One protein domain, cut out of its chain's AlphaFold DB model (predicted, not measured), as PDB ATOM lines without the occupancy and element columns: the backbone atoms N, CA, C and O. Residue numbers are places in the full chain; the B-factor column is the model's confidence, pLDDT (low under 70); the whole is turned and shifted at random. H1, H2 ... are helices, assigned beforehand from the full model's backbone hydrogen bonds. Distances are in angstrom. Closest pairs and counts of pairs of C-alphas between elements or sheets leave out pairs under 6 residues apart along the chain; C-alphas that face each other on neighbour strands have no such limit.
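AT A GLANCE: This is residues 23 to 87 of the 89 residues of an uncharacterized protein of Actinobacteria bacterium (UniProt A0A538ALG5). Look for a small cluster of three helices whose centres make a triangle: H1 and H4 run side by side the same way, and H2 slants steeply past both, with the short H3 packed on H2 and H4. Two loops reach away from this core, residues 23 to 34 before H1 and the link between H2 and H3, and their C-alphas 28 and 62 are the two farthest apart. The printed part has 65 residues, four named helices in the order H1, H2, H3, H4 and no named strand; its class is all helix. It is compact, with a radius of gyration of the C-alphas of 11.4 A and spans of 31 by 30 by 20 A.

IN THESE COORDINATES: Begin at residues 23 to 34, which hold no named element. Find C-alpha 35 at (-32.837, -6.192, -46.243); from there H1 runs through residues 35 to 44, 14.3 A long. H2 follows at residues 49 to 57, 12.1 A, and H3 at residues 68 to 72. H4, residues 77 to 86, is 14.4 A long and ends at C-alpha 86, (-35.102, -20.653, -56.081).

HOW THE PARTS SIT: H1 touches H4 at a shallow tilt of 21 degrees, the same way, with Ala 42 and Ile 84 as closest C-alphas, 6.5 A. H2 touches H1 at a steep tilt of 58 degrees, opposite ways; the closest C-alphas are those of Ala 42 and Leu 52, 6.5 A. H2 also touches H4, at 61 degrees, steep, opposite ways, closest at C-alphas 55 and 84, 7.0 A. H3 touches H2, where C-alphas 56 and 68 are closest at 4.9 A, and H4, where C-alphas 68 and 80 are closest at 6.9 A. H1 and H3 are only just apart, 8.4 A at the closest. In H1, H2 and H4 every O i to N i+4 pair is within hydrogen-bond range; in H3 0 of 1 is, beside 2 of 2 O i to N i+3 pairs.

THE WHOLE: The C-alphas of Glu 28 and Leu 62 are 32.6 A apart. The printed part has no cut and no long link. Mean pLDDT of the printed part is 84.9; look at residues 59 to 66 for the values under 70.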
ATOM      1  N   TRP A  23     -35.539  -9.671 -36.391       90.88
ATOM      2  CA  TRP A  23     -34.268 -10.189 -36.906       90.88
ATOM      3  C   TRP A  23     -33.731  -9.423 -38.122       90.88
ATOM      4  O   TRP A  23     -32.588  -9.645 -38.508       90.88
ATOM      5  N   GLN A  24     -34.530  -8.544 -38.732       92.56
ATOM      6  CA  GLN A  24     -34.088  -7.713 -39.854       92.56
ATOM      7  C   GLN A  24     -33.380  -6.428 -39.398       92.56
ATOM      8  O   GLN A  24     -32.971  -5.646 -40.251       92.56
ATOM      9  N   PHE A  25     -33.261  -6.208 -38.084       91.94
ATOM     10  CA  PHE A  25     -32.617  -5.042 -37.490       91.94
ATOM     11  C   PHE A  25     -31.315  -5.417 -36.756       91.94
ATOM     12  O   PHE A  25     -31.155  -6.549 -36.265       91.94
ATOM     13  N   ASP A  26     -30.389  -4.462 -36.703       89.94
ATOM     14  CA  ASP A  26     -29.187  -4.494 -35.865       89.94
ATOM     15  C   ASP A  26     -29.476  -4.084 -34.406       89.94
ATOM     16  O   ASP A  26     -30.633  -4.003 -33.979       89.94
ATOM     17  N   GLU A  27     -28.419  -3.909 -33.612       89.69
ATOM     18  CA  GLU A  27     -28.502  -3.568 -32.186       89.69
ATOM     19  C   GLU A  27     -28.983  -2.121 -31.968       89.69
ATOM     20  O   GLU A  27     -29.612  -1.810 -30.954       89.69
ATOM     21  N   GLU A  28     -28.773  -1.257 -32.962       91.81
ATOM     22  CA  GLU A  28     -29.189   0.144 -33.028       91.81
ATOM     23  C   GLU A  28     -30.590   0.335 -33.640       91.81
ATOM     24  O   GLU A  28     -31.008   1.466 -33.926       91.81
ATOM     25  N   TRP A  29     -31.340  -0.757 -33.827       88.25
ATOM     26  CA  TRP A  29     -32.676  -0.775 -34.432       88.25
ATOM     27  C   TRP A  29     -32.714  -0.254 -35.873       88.25
ATOM     28  O   TRP A  29     -33.770   0.163 -36.360       88.25
ATOM     29  N   GLN A  30     -31.582  -0.288 -36.575       90.19
ATOM     30  CA  GLN A  30     -31.506   0.034 -37.992       90.19
ATOM     31  C   GLN A  30     -31.705  -1.224 -38.839       90.19
ATOM     32  O   GLN A  30     -31.299  -2.318 -38.445       90.19
ATOM     33  N   PRO A  31     -32.356  -1.115 -40.010       90.56
ATOM     34  CA  PRO A  31     -32.505  -2.251 -40.908       90.56
ATOM     35  C   PRO A  31     -31.137  -2.737 -41.387       90.56
ATOM     36  O   PRO A  31     -30.305  -1.937 -41.816       90.56
ATOM     37  N   LEU A  32     -30.925  -4.054 -41.382       90.81
ATOM     38  CA  LEU A  32     -29.694  -4.644 -41.897       90.81
ATOM     39  C   LEU A  32     -29.512  -4.252 -43.378       90.81
ATOM     40  O   LEU A  32     -30.477  -4.351 -44.146       90.81
ATOM     41  N   PRO A  33     -28.297  -3.876 -43.829       90.25
ATOM     42  CA  PRO A  33     -28.074  -3.330 -45.174       90.25
ATOM     43  C   PRO A  33     -28.566  -4.213 -46.331       90.25
ATOM     44  O   PRO A  33     -28.920  -3.715 -47.399       90.25
ATOM     45  N   ILE A  34     -28.607  -5.530 -46.123       90.56
ATOM     46  CA  ILE A  34     -29.070  -6.504 -47.113       90.56
ATOM     47  C   ILE A  34     -30.600  -6.507 -47.284       90.56
ATOM     48  O   ILE A  34     -31.096  -6.868 -48.351       90.56
ATOM     49  N   VAL A  35     -31.368  -6.070 -46.281       92.06
ATOM     50  CA  VAL A  35     -32.837  -6.192 -46.243       92.06
ATOM     51  C   VAL A  35     -33.520  -5.492 -47.425       92.06
ATOM     52  O   VAL A  35     -34.267  -6.177 -48.133       92.06
ATOM     53  N   PRO A  36     -33.228  -4.215 -47.752       92.00
ATOM     54  CA  PRO A  36     -33.827  -3.567 -48.921       92.00
ATOM     55  C   PRO A  36     -33.533  -4.306 -50.234       92.00
ATOM     56  O   PRO A  36     -34.371  -4.372 -51.136       92.00
ATOM     57  N   ARG A  37     -32.345  -4.918 -50.348       92.06
ATOM     58  CA  ARG A  37     -31.961  -5.701 -51.530       92.06
ATOM     59  C   ARG A  37     -32.768  -6.996 -51.633       92.06
ATOM     60  O   ARG A  37     -33.194  -7.322 -52.738       92.06
ATOM     61  N   LEU A  38     -33.018  -7.694 -50.522       92.62
ATOM     62  CA  LEU A  38     -33.859  -8.901 -50.507       92.62
ATOM     63  C   LEU A  38     -35.306  -8.586 -50.895       92.62
ATOM     64  O   LEU A  38     -35.898  -9.317 -51.688       92.62
ATOM     65  N   VAL A  39     -35.866  -7.488 -50.376       93.44
ATOM     66  CA  VAL A  39     -37.239  -7.067 -50.698       93.44
ATOM     67  C   VAL A  39     -37.363  -6.707 -52.177       93.44
ATOM     68  O   VAL A  39     -38.313  -7.134 -52.837       93.44
ATOM     69  N   ARG A  40     -36.385  -5.978 -52.730       92.38
ATOM     70  CA  ARG A  40     -36.342  -5.669 -54.164       92.38
ATOM     71  C   ARG A  40     -36.261  -6.933 -55.023       92.38
ATOM     72  O   ARG A  40     -37.081  -7.082 -55.921       92.38
ATOM     73  N   GLU A  41     -35.334  -7.844 -54.729       93.31
ATOM     74  CA  GLU A  41     -35.168  -9.101 -55.479       93.31
ATOM     75  C   GLU A  41     -36.448  -9.954 -55.434       93.31
ATOM     76  O   GLU A  41     -36.881 -10.516 -56.440       93.31
ATOM     77  N   ALA A  42     -37.096 -10.032 -54.269       92.69
ATOM     78  CA  ALA A  42     -38.360 -10.740 -54.115       92.69
ATOM     79  C   ALA A  42     -39.460 -10.123 -54.991       92.69
ATOM     80  O   ALA A  42     -40.139 -10.840 -55.729       92.69
ATOM     81  N   ARG A  43     -39.587  -8.791 -54.968       91.69
ATOM     82  CA  ARG A  43     -40.565  -8.047 -55.767       91.69
ATOM     83  C   ARG A  43     -40.337  -8.209 -57.269       91.69
ATOM     84  O   ARG A  43     -41.299  -8.442 -57.993       91.69
ATOM     85  N   GLU A  44     -39.093  -8.111 -57.731       92.38
ATOM     86  CA  GLU A  44     -38.723  -8.314 -59.142       92.38
ATOM     87  C   GLU A  44     -39.103  -9.715 -59.641       92.38
ATOM     88  O   GLU A  44     -39.415  -9.903 -60.815       92.38
ATOM     89  N   ARG A  45     -39.158 -10.691 -58.729       92.38
ATOM     90  CA  ARG A  45     -39.556 -12.076 -59.008       92.38
ATOM     91  C   ARG A  45     -41.038 -12.364 -58.754       92.38
ATOM     92  O   ARG A  45     -41.463 -13.507 -58.891       92.38
ATOM     93  N   GLY A  46     -41.827 -11.353 -58.394       93.44
ATOM     94  CA  GLY A  46     -43.258 -11.496 -58.120       93.44
ATOM     95  C   GLY A  46     -43.590 -12.167 -56.783       93.44
ATOM     96  O   GLY A  46     -44.737 -12.553 -56.573       93.44
ATOM     97  N   LEU A  47     -42.623 -12.304 -55.871       92.81
ATOM     98  CA  LEU A  47     -42.875 -12.810 -54.523       92.81
ATOM     99  C   LEU A  47     -43.559 -11.733 -53.675       92.81
ATOM    100  O   LEU A  47     -43.108 -10.589 -53.606       92.81
ATOM    101  N   SER A  48     -44.623 -12.124 -52.976       91.00
ATOM    102  CA  SER A  48     -45.219 -11.280 -51.937       91.00
ATOM    103  C   SER A  48     -44.306 -11.169 -50.711       91.00
ATOM    104  O   SER A  48     -43.472 -12.040 -50.461       91.00
ATOM    105  N   GLU A  49     -44.499 -10.136 -49.889       89.56
ATOM    106  CA  GLU A  49     -43.721  -9.970 -48.652       89.56
ATOM    107  C   GLU A  49     -43.970 -11.115 -47.654       89.56
ATOM    108  O   GLU A  49     -43.037 -11.603 -47.020       89.56
ATOM    109  N   ASN A  50     -45.206 -11.631 -47.592       91.50
ATOM    110  CA  ASN A  50     -45.525 -12.840 -46.830       91.50
ATOM    111  C   ASN A  50     -44.730 -14.049 -47.336       91.50
ATOM    112  O   ASN A  50     -44.194 -14.814 -46.538       91.50
ATOM    113  N   ARG A  51     -44.617 -14.204 -48.659       92.44
ATOM    114  CA  ARG A  51     -43.863 -15.306 -49.253       92.44
ATOM    115  C   ARG A  51     -42.365 -15.169 -48.993       92.44
ATOM    116  O   ARG A  51     -41.708 -16.154 -48.675       92.44
ATOM    117  N   LEU A  52     -41.831 -13.951 -49.066       92.75
ATOM    118  CA  LEU A  52     -40.454 -13.654 -48.672       92.75
ATOM    119  C   LEU A  52     -40.208 -14.004 -47.197       92.75
ATOM    120  O   LEU A  52     -39.223 -14.668 -46.877       92.75
ATOM    121  N   TYR A  53     -41.123 -13.620 -46.305       91.88
ATOM    122  CA  TYR A  53     -41.058 -13.982 -44.892       91.88
ATOM    123  C   TYR A  53     -41.044 -15.503 -44.689       91.88
ATOM    124  O   TYR A  53     -40.214 -16.012 -43.935       91.88
ATOM    125  N   GLU A  54     -41.905 -16.246 -45.384       90.56
ATOM    126  CA  GLU A  54     -41.925 -17.713 -45.335       90.56
ATOM    127  C   GLU A  54     -40.602 -18.325 -45.802       90.56
ATOM    128  O   GLU A  54     -40.083 -19.218 -45.141       90.56
ATOM    129  N   VAL A  55     -40.022 -17.833 -46.901       90.56
ATOM    130  CA  VAL A  55     -38.726 -18.310 -47.416       90.56
ATOM    131  C   VAL A  55     -37.611 -18.081 -46.395       90.56
ATOM    132  O   VAL A  55     -36.812 -18.980 -46.143       90.56
ATOM    133  N   LEU A  56     -37.569 -16.902 -45.772       90.06
ATOM    134  CA  LEU A  56     -36.525 -16.552 -44.805       90.06
ATOM    135  C   LEU A  56     -36.703 -17.251 -43.451       90.06
ATOM    136  O   LEU A  56     -35.727 -17.499 -42.744       90.06
ATOM    137  N   THR A  57     -37.938 -17.581 -43.078       87.81
ATOM    138  CA  THR A  57     -38.236 -18.308 -41.837       87.81
ATOM    139  C   THR A  57     -38.301 -19.821 -42.016       87.81
ATOM    140  O   THR A  57     -38.293 -20.545 -41.016       87.81
ATOM    141  N   ALA A  58     -38.295 -20.310 -43.259       80.12
ATOM    142  CA  ALA A  58     -38.128 -21.719 -43.560       80.12
ATOM    143  C   ALA A  58     -36.804 -22.227 -42.974       80.12
ATOM    144  O   ALA A  58     -35.792 -21.520 -42.913       80.12
ATOM    145  N   ARG A  59     -36.816 -23.478 -42.507       69.06
ATOM    146  CA  ARG A  59     -35.610 -24.117 -41.975       69.06
ATOM    147  C   ARG A  59     -34.574 -24.249 -43.087       69.06
ATOM    148  O   ARG A  59     -34.866 -24.815 -44.141       69.06
ATOM    149  N   ALA A  60     -33.359 -23.784 -42.817       59.66
ATOM    150  CA  ALA A  60     -32.191 -23.987 -43.660       59.66
ATOM    151  C   ALA A  60     -31.735 -25.459 -43.548       59.66
ATOM    152  O   ALA A  60     -30.798 -25.799 -42.822       59.66
ATOM    153  N   GLY A  61     -32.465 -26.357 -44.216       53.75
ATOM    154  CA  GLY A  61     -32.206 -27.799 -44.239       53.75
ATOM    155  C   GLY A  61     -32.706 -28.581 -43.013       53.75
ATOM    156  O   GLY A  61     -33.075 -28.027 -41.979       53.75
ATOM    157  N   LEU A  62     -32.716 -29.914 -43.144       46.75
ATOM    158  CA  LEU A  62     -33.233 -30.870 -42.148       46.75
ATOM    159  C   LEU A  62     -32.365 -30.991 -40.876       46.75
ATOM    160  O   LEU A  62     -32.846 -31.511 -39.875       46.75
ATOM    161  N   ALA A  63     -31.112 -30.522 -40.901       51.28
ATOM    162  CA  ALA A  63     -30.113 -30.824 -39.867       51.28
ATOM    163  C   ALA A  63     -29.739 -29.651 -38.941       51.28
ATOM    164  O   ALA A  63     -29.226 -29.887 -37.853       51.28
ATOM    165  N   SER A  64     -29.956 -28.393 -39.341       56.28
ATOM    166  CA  SER A  64     -29.359 -27.250 -38.627       56.28
ATOM    167  C   SER A  64     -30.277 -26.601 -37.586       56.28
ATOM    168  O   SER A  64     -29.793 -25.847 -36.748       56.28
ATOM    169  N   GLY A  65     -31.596 -26.831 -37.657       60.44
ATOM    170  CA  GLY A  65     -32.599 -26.140 -36.831       60.44
ATOM    171  C   GLY A  65     -32.684 -24.617 -37.048       60.44
ATOM    172  O   GLY A  65     -33.641 -24.002 -36.577       60.44
ATOM    173  N   ARG A  66     -31.730 -24.027 -37.781       69.00
ATOM    174  CA  ARG A  66     -31.599 -22.594 -38.046       69.00
ATOM    175  C   ARG A  66     -32.495 -22.158 -39.197       69.00
ATOM    176  O   ARG A  66     -32.732 -22.904 -40.151       69.00
ATOM    177  N   ARG A  67     -33.015 -20.941 -39.088       79.31
ATOM    178  CA  ARG A  67     -33.771 -20.266 -40.145       79.31
ATOM    179  C   ARG A  67     -32.792 -19.598 -41.099       79.31
ATOM    180  O   ARG A  67     -31.697 -19.214 -40.695       79.31
ATOM    181  N   LEU A  68     -33.200 -19.398 -42.349       80.19
ATOM    182  CA  LEU A  68     -32.390 -18.617 -43.288       80.19
ATOM    183  C   LEU A  68     -32.116 -17.203 -42.744       80.19
ATOM    184  O   LEU A  68     -31.000 -16.707 -42.851       80.19
ATOM    185  N   ALA A  69     -33.107 -16.608 -42.075       80.38
ATOM    186  CA  ALA A  69     -33.013 -15.312 -41.409       80.38
ATOM    187  C   ALA A  69     -31.867 -15.217 -40.385       80.38
ATOM    188  O   ALA A  69     -31.320 -14.136 -40.200       80.38
ATOM    189  N   ASP A  70     -31.439 -16.323 -39.768       83.00
ATOM    190  CA  ASP A  70     -30.302 -16.302 -38.836       83.00
ATOM    191  C   ASP A  70     -28.981 -15.988 -39.568       83.00
ATOM    192  O   ASP A  70     -28.054 -15.431 -38.987       83.00
ATOM    193  N   SER A  71     -28.920 -16.262 -40.878       80.38
ATOM    194  CA  SER A  71     -27.753 -15.982 -41.727       80.38
ATOM    195  C   SER A  71     -27.611 -14.502 -42.097       80.38
ATOM    196  O   SER A  71     -26.547 -14.110 -42.575       80.38
ATOM    197  N   LEU A  72     -28.639 -13.675 -41.858       83.44
ATOM    198  CA  LEU A  72     -28.604 -12.230 -42.127       83.44
ATOM    199  C   LEU A  72     -27.494 -11.526 -41.344       83.44
ATOM    200  O   LEU A  72     -26.856 -10.618 -41.861       83.44
ATOM    201  N   ARG A  73     -27.238 -11.966 -40.108       80.38
ATOM    202  CA  ARG A  73     -26.166 -11.413 -39.263       80.38
ATOM    203  C   ARG A  73     -24.799 -12.024 -39.551       80.38
ATOM    204  O   ARG A  73     -23.783 -11.435 -39.210       80.38
ATOM    205  N   GLU A  74     -24.769 -13.188 -40.192       82.00
ATOM    206  CA  GLU A  74     -23.532 -13.874 -40.575       82.00
ATOM    207  C   GLU A  74     -22.959 -13.349 -41.910       82.00
ATOM    208  O   GLU A  74     -21.930 -13.850 -42.362       82.00
ATOM    209  N   GLY A  75     -23.618 -12.377 -42.560       78.44
ATOM    210  CA  GLY A  75     -23.163 -11.764 -43.817       78.44
ATOM    211  C   GLY A  75     -23.176 -12.712 -45.019       78.44
ATOM    212  O   GLY A  75     -22.446 -12.508 -45.987       78.44
ATOM    213  N   ARG A  76     -23.973 -13.789 -44.968       83.31
ATOM    214  CA  ARG A  76     -24.070 -14.790 -46.047       83.31
ATOM    215  C   ARG A  76     -25.090 -14.377 -47.106       83.31
ATOM    216  O   ARG A  76     -26.011 -15.128 -47.429       83.31
ATOM    217  N   ASP A  77     -24.915 -13.180 -47.640       87.38
ATOM    218  CA  ASP A  77     -25.887 -12.512 -48.506       87.38
ATOM    219  C   ASP A  77     -26.174 -13.295 -49.790       87.38
ATOM    220  O   ASP A  77     -27.331 -13.427 -50.191       87.38
ATOM    221  N   ASP A  78     -25.146 -13.887 -50.400       85.94
ATOM    222  CA  ASP A  78     -25.302 -14.688 -51.620       85.94
ATOM    223  C   ASP A  78     -26.196 -15.910 -51.387       85.94
ATOM    224  O   ASP A  78     -27.037 -16.237 -52.223       85.94
ATOM    225  N   HIS A  79     -26.086 -16.547 -50.218       84.19
ATOM    226  CA  HIS A  79     -26.934 -17.684 -49.866       84.19
ATOM    227  C   HIS A  79     -28.407 -17.275 -49.720       84.19
ATOM    228  O   HIS A  79     -29.302 -17.998 -50.160       84.19
ATOM    229  N   LEU A  80     -28.663 -16.099 -49.137       87.12
ATOM    230  CA  LEU A  80     -30.010 -15.546 -48.986       87.12
ATOM    231  C   LEU A  80     -30.629 -15.201 -50.345       87.12
ATOM    232  O   LEU A  80     -31.786 -15.531 -50.603       87.12
ATOM    233  N   LEU A  81     -29.850 -14.571 -51.226       89.19
ATOM    234  CA  LEU A  81     -30.289 -14.207 -52.572       89.19
ATOM    235  C   LEU A  81     -30.565 -15.443 -53.431       89.19
ATOM    236  O   LEU A  81     -31.587 -15.486 -54.113       89.19
ATOM    237  N   GLU A  82     -29.721 -16.472 -53.357       89.06
ATOM    238  CA  GLU A  82     -29.962 -17.743 -54.048       89.06
ATOM    239  C   GLU A  82     -31.248 -18.426 -53.566       89.06
ATOM    240  O   GLU A  82     -32.057 -18.880 -54.376       89.06
ATOM    241  N   ALA A  83     -31.506 -18.445 -52.256       87.12
ATOM    242  CA  ALA A  83     -32.743 -19.012 -51.729       87.12
ATOM    243  C   ALA A  83     -33.985 -18.257 -52.221       87.12
ATOM    244  O   ALA A  83     -34.985 -18.886 -52.577       87.12
ATOM    245  N   ILE A  84     -33.909 -16.923 -52.302       90.12
ATOM    246  CA  ILE A  84     -34.951 -16.126 -52.950       90.12
ATOM    247  C   ILE A  84     -35.082 -16.592 -54.397       90.12
ATOM    248  O   ILE A  84     -36.170 -17.027 -54.758       90.12
ATOM    249  N   ARG A  85     -34.005 -16.612 -55.193       88.88
ATOM    250  CA  ARG A  85     -33.998 -17.012 -56.617       88.88
ATOM    251  C   ARG A  85     -34.563 -18.399 -56.916       88.88
ATOM    252  O   ARG A  85     -35.078 -18.614 -58.014       88.88
ATOM    253  N   LEU A  86     -34.517 -19.317 -55.960       88.19
ATOM    254  CA  LEU A  86     -35.102 -20.653 -56.081       88.19
ATOM    255  C   LEU A  86     -36.570 -20.719 -55.625       88.19
ATOM    256  O   LEU A  86     -37.291 -21.647 -55.996       88.19
ATOM    257  N   ALA A  87     -37.041 -19.745 -54.843       87.50
ATOM    258  CA  ALA A  87     -38.411 -19.709 -54.344       87.50
ATOM    259  C   ALA A  87     -39.425 -19.426 -55.461       87.50
ATOM    260  O   ALA A  87     -39.205 -18.571 -56.318       87.50
TER     261      ALA A  87